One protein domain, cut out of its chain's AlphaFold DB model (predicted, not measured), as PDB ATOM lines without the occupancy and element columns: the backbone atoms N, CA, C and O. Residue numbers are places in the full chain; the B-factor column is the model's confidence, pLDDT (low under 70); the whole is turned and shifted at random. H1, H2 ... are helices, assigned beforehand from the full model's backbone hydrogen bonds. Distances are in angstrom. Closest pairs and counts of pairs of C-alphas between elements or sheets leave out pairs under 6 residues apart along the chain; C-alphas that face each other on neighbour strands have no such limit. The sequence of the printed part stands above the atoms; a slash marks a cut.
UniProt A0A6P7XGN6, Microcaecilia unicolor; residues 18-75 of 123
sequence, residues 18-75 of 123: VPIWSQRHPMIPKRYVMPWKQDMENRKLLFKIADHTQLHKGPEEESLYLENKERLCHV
ATOM      1  N   VAL A  18     101.580 105.508  90.052       65.94
ATOM      2  CA  VAL A  18     102.417 105.179  91.210       65.94
ATOM      3  C   VAL A  18     101.490 104.936  92.404       65.94
ATOM      4  O   VAL A  18     100.691 105.817  92.735       65.94
ATOM      5  N   PRO A  19     101.553 103.763  93.062       67.88
ATOM      6  CA  PRO A  19     100.702 103.498  94.209       67.88
ATOM      7  C   PRO A  19     101.062 104.408  95.379       67.88
ATOM      8  O   PRO A  19     102.235 104.538  95.740       67.88
ATOM      9  N   ILE A  20     100.038 104.983  96.009       74.69
ATOM     10  CA  ILE A  20     100.171 105.613  97.320       74.69
ATOM     11  C   ILE A  20      99.808 104.608  98.395       74.69
ATOM     12  O   ILE A  20      98.836 103.862  98.287       74.69
ATOM     13  N   TRP A  21     100.638 104.619  99.428       80.31
ATOM     14  CA  TRP A  21     100.505 103.789 100.603       80.31
ATOM     15  C   TRP A  21     100.031 104.645 101.769       80.31
ATOM     16  O   TRP A  21     100.511 105.770 101.941       80.31
ATOM     17  N   SER A  22      99.119 104.116 102.577       81.25
ATOM     18  CA  SER A  22      98.723 104.769 103.816       81.25
ATOM     19  C   SER A  22      99.846 104.763 104.849       81.25
ATOM     20  O   SER A  22     100.933 104.197 104.667       81.25
ATOM     21  N   GLN A  23      99.595 105.457 105.954       82.62
ATOM     22  CA  GLN A  23     100.495 105.422 107.093       82.62
ATOM     23  C   GLN A  23     100.550 104.009 107.677       82.62
ATOM     24  O   GLN A  23      99.589 103.247 107.633       82.62
ATOM     25  N   ARG A  24     101.710 103.654 108.232       84.56
ATOM     26  CA  ARG A  24     101.936 102.321 108.789       84.56
ATOM     27  C   ARG A  24     101.021 102.101 109.992       84.56
ATOM     28  O   ARG A  24     101.135 102.828 110.975       84.56
ATOM     29  N   HIS A  25     100.191 101.063 109.941       82.06
ATOM     30  CA  HIS A  25      99.219 100.772 110.991       82.06
ATOM     31  C   HIS A  25      99.440  99.374 111.595       82.06
ATOM     32  O   HIS A  25      99.481  98.398 110.857       82.06
ATOM     33  N   PRO A  26      99.564  99.206 112.923       83.25
ATOM     34  CA  PRO A  26      99.931  97.919 113.527       83.25
ATOM     35  C   PRO A  26      98.899  96.799 113.311       83.25
ATOM     36  O   PRO A  26      99.272  95.632 113.306       83.25
ATOM     37  N   MET A  27      97.626  97.148 113.102       86.75
ATOM     38  CA  MET A  27      96.537  96.186 112.865       86.75
ATOM     39  C   MET A  27      96.500  95.646 111.427       86.75
ATOM     40  O   MET A  27      95.873  94.624 111.167       86.75
ATOM     41  N   ILE A  28      97.137  96.342 110.480       82.94
ATOM     42  CA  ILE A  28      97.081  95.978 109.066       82.94
ATOM     43  C   ILE A  28      98.112  94.875 108.780       82.94
ATOM     44  O   ILE A  28      99.272  95.019 109.176       82.94
ATOM     45  N   PRO A  29      97.740  93.797 108.065       82.69
ATOM     46  CA  PRO A  29      98.676  92.743 107.691       82.69
ATOM     47  C   PRO A  29      99.852  93.256 106.851       82.69
ATOM     48  O   PRO A  29      99.696  94.096 105.965       82.69
ATOM     49  N   LYS A  30     101.038  92.671 107.064       84.62
ATOM     50  CA  LYS A  30     102.251  92.996 106.287       84.62
ATOM     51  C   LYS A  30     102.081  92.741 104.794       84.62
ATOM     52  O   LYS A  30     102.581  93.511 103.980       84.62
ATOM     53  N   ARG A  31     101.425  91.633 104.460       83.00
ATOM     54  CA  ARG A  31     101.137  91.199 103.098       83.00
ATOM     55  C   ARG A  31      99.790  90.501 103.124       83.00
ATOM     56  O   ARG A  31      99.628  89.509 103.825       83.00
ATOM     57  N   TYR A  32      98.851  91.012 102.346       82.94
ATOM     58  CA  TYR A  32      97.612  90.309 102.055       82.94
ATOM     59  C   TYR A  32      97.364  90.347 100.553       82.94
ATOM     60  O   TYR A  32      97.390  91.404  99.912       82.94
ATOM     61  N   VAL A  33      97.189  89.149 100.010       79.50
ATOM     62  CA  VAL A  33      96.819  88.884  98.626       79.50
ATOM     63  C   VAL A  33      95.360  88.466  98.669       79.50
ATOM     64  O   VAL A  33      94.967  87.683  99.531       79.50
ATOM     65  N   MET A  34      94.547  89.004  97.766       79.75
ATOM     66  CA  MET A  34      93.133  88.646  97.729       79.75
ATOM     67  C   MET A  34      92.977  87.140  97.447       79.75
ATOM     68  O   MET A  34      93.665  86.642  96.553       79.75
ATOM     69  N   PRO A  35      92.070  86.423  98.137       76.00
ATOM     70  CA  PRO A  35      91.915  84.975  97.998       76.00
ATOM     71  C   PRO A  35      91.710  84.531  96.552       76.00
ATOM     72  O   PRO A  35      92.402  83.638  96.093       76.00
ATOM     73  N   TRP A  36      90.893  85.244  95.774       73.75
ATOM     74  CA  TRP A  36      90.673  84.944  94.353       73.75
ATOM     75  C   TRP A  36      91.936  85.057  93.480       73.75
ATOM     76  O   TRP A  36      91.974  84.502  92.391       73.75
ATOM     77  N   LYS A  37      92.992  85.759  93.920       73.81
ATOM     78  CA  LYS A  37      94.298  85.755  93.229       73.81
ATOM     79  C   LYS A  37      95.162  84.556  93.617       73.81
ATOM     80  O   LYS A  37      96.017  84.169  92.824       73.81
ATOM     81  N   GLN A  38      94.974  84.020  94.823       70.69
ATOM     82  CA  GLN A  38      95.696  82.853  95.340       70.69
ATOM     83  C   GLN A  38      95.055  81.543  94.873       70.69
ATOM     84  O   GLN A  38      95.768  80.614  94.518       70.69
ATOM     85  N   ASP A  39      93.726  81.511  94.837       67.38
ATOM     86  CA  ASP A  39      92.897  80.323  94.614       67.38
ATOM     87  C   ASP A  39      92.752  79.952  93.128       67.38
ATOM     88  O   ASP A  39      92.221  78.910  92.758       67.38
ATOM     89  N   MET A  40      93.256  80.795  92.223       70.25
ATOM     90  CA  MET A  40      93.277  80.470  90.802       70.25
ATOM     91  C   MET A  40      94.483  79.595  90.465       70.25
ATOM     92  O   MET A  40      95.502  80.088  89.972       70.25
ATOM     93  N   GLU A  41      94.334  78.282  90.646       73.75
ATOM     94  CA  GLU A  41      95.303  77.266  90.194       73.75
ATOM     95  C   GLU A  41      95.726  77.497  88.727       73.75
ATOM     96  O   GLU A  41      96.901  77.413  88.363       73.75
ATOM     97  N   ASN A  42      94.771  77.936  87.897       77.00
ATOM     98  CA  ASN A  42      94.955  78.220  86.475       77.00
ATOM     99  C   ASN A  42      95.337  79.673  86.148       77.00
ATOM    100  O   ASN A  42      95.376  80.035  84.971       77.00
ATOM    101  N   ARG A  43      95.667  80.524  87.131       80.69
ATOM    102  CA  ARG A  43      96.014  81.942  86.887       80.69
ATOM    103  C   ARG A  43      97.138  82.094  85.865       80.69
ATOM    104  O   ARG A  43      97.072  82.942  84.980       80.69
ATOM    105  N   LYS A  44      98.154  81.230  85.952       81.06
ATOM    106  CA  LYS A  44      99.276  81.209  85.000       81.06
ATOM    107  C   LYS A  44      98.812  80.889  83.578       81.06
ATOM    108  O   LYS A  44      99.311  81.488  82.632       81.06
ATOM    109  N   LEU A  45      97.865  79.963  83.425       84.81
ATOM    110  CA  LEU A  45      97.304  79.591  82.125       84.81
ATOM    111  C   LEU A  45      96.438  80.722  81.558       84.81
ATOM    112  O   LEU A  45      96.601  81.091  80.401       84.81
ATOM    113  N   LEU A  46      95.590  81.332  82.387       82.25
ATOM    114  CA  LEU A  46      94.762  82.475  81.998       82.25
ATOM    115  C   LEU A  46      95.605  83.671  81.559       82.25
ATOM    116  O   LEU A  46      95.264  84.327  80.581       82.25
ATOM    117  N   PHE A  47      96.747  83.914  82.208       81.25
ATOM    118  CA  PHE A  47      97.678  84.937  81.745       81.25
ATOM    119  C   PHE A  47      98.349  84.598  80.422       81.25
ATOM    120  O   PHE A  47      98.506  85.501  79.607       81.25
ATOM    121  N   LYS A  48      98.710  83.336  80.172       86.31
ATOM    122  CA  LYS A  48      99.231  82.933  78.856       86.31
ATOM    123  C   LYS A  48      98.189  83.133  77.755       86.31
ATOM    124  O   LYS A  48      98.527  83.597  76.674       86.31
ATOM    125  N   ILE A  49      96.924  82.813  78.041       86.62
ATOM    126  CA  ILE A  49      95.817  83.034  77.103       86.62
ATOM    127  C   ILE A  49      95.628  84.533  76.870       86.62
ATOM    128  O   ILE A  49      95.588  84.947  75.721       86.62
ATOM    129  N   ALA A  50      95.585  85.340  77.932       85.00
ATOM    130  CA  ALA A  50      95.447  86.790  77.827       85.00
ATOM    131  C   ALA A  50      96.612  87.449  77.063       85.00
ATOM    132  O   ALA A  50      96.366  88.355  76.277       85.00
ATOM    133  N   ASP A  51      97.857  86.974  77.226       84.00
ATOM    134  CA  ASP A  51      98.990  87.422  76.391       84.00
ATOM    135  C   ASP A  51      98.740  87.125  74.917       84.00
ATOM    136  O   ASP A  51      98.893  87.993  74.061       84.00
ATOM    137  N   HIS A  52      98.352  85.883  74.624       88.44
ATOM    138  CA  HIS A  52      98.157  85.424  73.257       88.44
ATOM    139  C   HIS A  52      96.984  86.139  72.574       88.44
ATOM    140  O   HIS A  52      97.027  86.402  71.375       88.44
ATOM    141  N   THR A  53      95.927  86.453  73.322       87.19
ATOM    142  CA  THR A  53      94.749  87.171  72.817       87.19
ATOM    143  C   THR A  53      94.881  88.687  72.910       87.19
ATOM    144  O   THR A  53      93.930  89.386  72.565       87.19
ATOM    145  N   GLN A  54      96.036  89.197  73.363       82.94
ATOM    146  CA  GLN A  54      96.294  90.626  73.577       82.94
ATOM    147  C   GLN A  54      95.245  91.277  74.496       82.94
ATOM    148  O   GLN A  54      94.955  92.470  74.404       82.94
ATOM    149  N   LEU A  55      94.656  90.480  75.391       78.38
ATOM    150  CA  LEU A  55      93.675  90.947  76.353       78.38
ATOM    151  C   LEU A  55      94.394  91.665  77.496       78.38
ATOM    152  O   LEU A  55      95.397  91.183  78.025       78.38
ATOM    153  N   HIS A  56      93.850  92.803  77.923       75.06
ATOM    154  CA  HIS A  56      94.385  93.534  79.062       75.06
ATOM    155  C   HIS A  56      94.333  92.676  80.339       75.06
ATOM    156  O   HIS A  56      93.272  92.224  80.767       75.06
ATOM    157  N   LYS A  57      95.493  92.468  80.967       67.25
ATOM    158  CA  LYS A  57      95.670  91.574  82.126       67.25
ATOM    159  C   LYS A  57      95.399  92.214  83.484       67.25
ATOM    160  O   LYS A  57      95.510  91.542  84.512       67.25
ATOM    161  N   GLY A  58      95.049  93.497  83.500       65.69
ATOM    162  CA  GLY A  58      95.026  94.286  84.722       65.69
ATOM    163  C   GLY A  58      96.437  94.557  85.263       65.69
ATOM    164  O   GLY A  58      97.435  94.102  84.701       65.69
ATOM    165  N   PRO A  59      96.539  95.293  86.379       63.97
ATOM    166  CA  PRO A  59      97.805  95.511  87.065       63.97
ATOM    167  C   PRO A  59      98.371  94.188  87.606       63.97
ATOM    168  O   PRO A  59      97.652  93.425  88.257       63.97
ATOM    169  N   GLU A  60      99.677  93.956  87.434       62.72
ATOM    170  CA  GLU A  60     100.396  92.777  87.968       62.72
ATOM    171  C   GLU A  60     100.421  92.701  89.504       62.72
ATOM    172  O   GLU A  60     100.879  91.728  90.093       62.72
ATOM    173  N   GLU A  61      99.903  93.732  90.157       65.00
ATOM    174  CA  GLU A  61      99.946  93.966  91.589       65.00
ATOM    175  C   GLU A  61      99.436  92.759  92.376       65.00
ATOM    176  O   GLU A  61      98.258  92.392  92.318       65.00
ATOM    177  N   GLU A  62     100.327  92.130  93.134       67.44
ATOM    178  CA  GLU A  62     100.006  90.896  93.846       67.44
ATOM    179  C   GLU A  62      99.308  91.155  95.184       67.44
ATOM    180  O   GLU A  62      98.475  90.354  95.598       67.44
ATOM    181  N   SER A  63      99.586  92.275  95.856       70.81
ATOM    182  CA  SER A  63      99.117  92.528  97.226       70.81
ATOM    183  C   SER A  63      98.445  93.886  97.399       70.81
ATOM    184  O   SER A  63      98.898  94.891  96.854       70.81
ATOM    185  N   LEU A  64      97.397  93.921  98.230       72.50
ATOM    186  CA  LEU A  64      96.710  95.156  98.633       72.50
ATOM    187  C   LEU A  64      97.493  95.932  99.708       72.50
ATOM    188  O   LEU A  64      97.357  97.147  99.824       72.50
ATOM    189  N   TYR A  65      98.334  95.225 100.467       77.12
ATOM    190  CA  TYR A  65      99.096  95.769 101.589       77.12
ATOM    191  C   TYR A  65     100.588  95.469 101.450       77.12
ATOM    192  O   TYR A  65     100.953  94.362 101.044       77.12
ATOM    193  N   LEU A  66     101.423  96.437 101.830       77.44
ATOM    194  CA  LEU A  66     102.881  96.324 101.889       77.44
ATOM    195  C   LEU A  66     103.363  96.914 103.214       77.44
ATOM    196  O   LEU A  66     103.171  98.097 103.486       77.44
ATOM    197  N   GLU A  67     103.982  96.081 104.050       81.75
ATOM    198  CA  GLU A  67     104.571  96.483 105.338       81.75
ATOM    199  C   GLU A  67     103.596  97.196 106.293       81.75
ATOM    200  O   GLU A  67     103.953  98.159 106.976       81.75
ATOM    201  N   ASN A  68     102.362  96.697 106.375       83.94
ATOM    202  CA  ASN A  68     101.281  97.269 107.181       83.94
ATOM    203  C   ASN A  68     100.795  98.642 106.693       83.94
ATOM    204  O   ASN A  68     100.323  99.462 107.484       83.94
ATOM    205  N   LYS A  69     100.952  98.916 105.401       82.50
ATOM    206  CA  LYS A  69     100.367 100.075 104.733       82.50
ATOM    207  C   LYS A  69      99.350  99.579 103.726       82.50
ATOM    208  O   LYS A  69      99.611  98.594 103.034       82.50
ATOM    209  N   GLU A  70      98.211 100.247 103.639       80.94
ATOM    210  CA  GLU A  70      97.198  99.953 102.626       80.94
ATOM    211  C   GLU A  70      97.488 100.722 101.343       80.94
ATOM    212  O   GLU A  70      98.014 101.834 101.380       80.94
ATOM    213  N   ARG A  71      97.176 100.131 100.194       77.06
ATOM    214  CA  ARG A  71      97.247 100.836  98.915       77.06
ATOM    215  C   ARG A  71      95.980 101.679  98.741       77.06
ATOM    216  O   ARG A  71      94.897 101.122  98.615       77.06
ATOM    217  N   LEU A  72      96.128 103.002  98.679       73.31
ATOM    218  CA  LEU A  72      95.014 103.960  98.564       73.31
ATOM    219  C   LEU A  72      94.573 104.245  97.108       73.31
ATOM    220  O   LEU A  72      93.562 104.899  96.893       73.31
ATOM    221  N   CYS A  73      95.288 103.687  96.122       67.75
ATOM    222  CA  CYS A  73      95.068 103.793  94.667       67.75
ATOM    223  C   CYS A  73      95.283 105.186  94.012       67.75
ATOM    224  O   CYS A  73      95.186 106.226  94.647       67.75
ATOM    225  N   HIS A  74      95.661 105.138  92.722       60.91
ATOM    226  CA  HIS A  74      95.701 106.174  91.664       60.91
ATOM    227  C   HIS A  74      95.799 107.654  92.065       60.91
ATOM    228  O   HIS A  74      94.844 108.404  91.895       60.91
ATOM    229  N   VAL A  75      96.974 108.104  92.511       59.88
ATOM    230  CA  VAL A  75      97.170 109.539  92.780       59.88
ATOM    231  C   VAL A  75      97.725 110.275  91.568       59.88
ATOM    232  O   VAL A  75      97.166 111.292  91.180       59.88
TER     233      VAL A  75
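Overview. This is residues 18 to 75 of the 123 residues of a protein of Microcaecilia unicolor (UniProt A0A6P7XGN6). This domain has little regular structure: a long, flat, loose loop of chain runs out to helix H2 at one end and folds back, so that its first and last residues lie near each other. One short antiparallel pairing, residues 31 to 32 with residues 65 to 66, ties the outgoing stretch to the returning one, and another, residues 65 to 66 with residues 69 to 70, lies within the returning stretch. The printed part has 58 residues, with two named helices, H1 then H2, holding 14 of them, and no named strand; the class is all helix. It is loose, with a radius of gyration of the C-alphas of 14.0 A, and spans 41 by 26 by 12 A.

Along the chain. H2, residues 43 to 52, measures 14.2 A from C-alpha 43 at (96.014, 81.942, 86.887) to C-alpha 52 at (98.157, 85.424, 73.257). H1 is residues 35 to 38, beginning at C-alpha 35 at (91.915, 84.975, 97.998).

Arrangement. H2 and H1 are close but not clearly touching; their closest C-alphas, of Arg 43 and Lys 37, are 7.6 A apart. In H2 every O i to N i+4 pair is within hydrogen-bond range; H1 is too short for such a pair. Residues 65 to 66 pair antiparallel with residues 31 to 32 and with residues 69 to 70.

Size, cuts and confidence. The C-alphas farthest apart, of Pro 26 and Thr 53, are 42.4 A apart. The printed part has no cut, and the H1 to H2 link is tight. Residues 18 to 19, 39, 57 to 62 and 73 to 75 have pLDDT under 70.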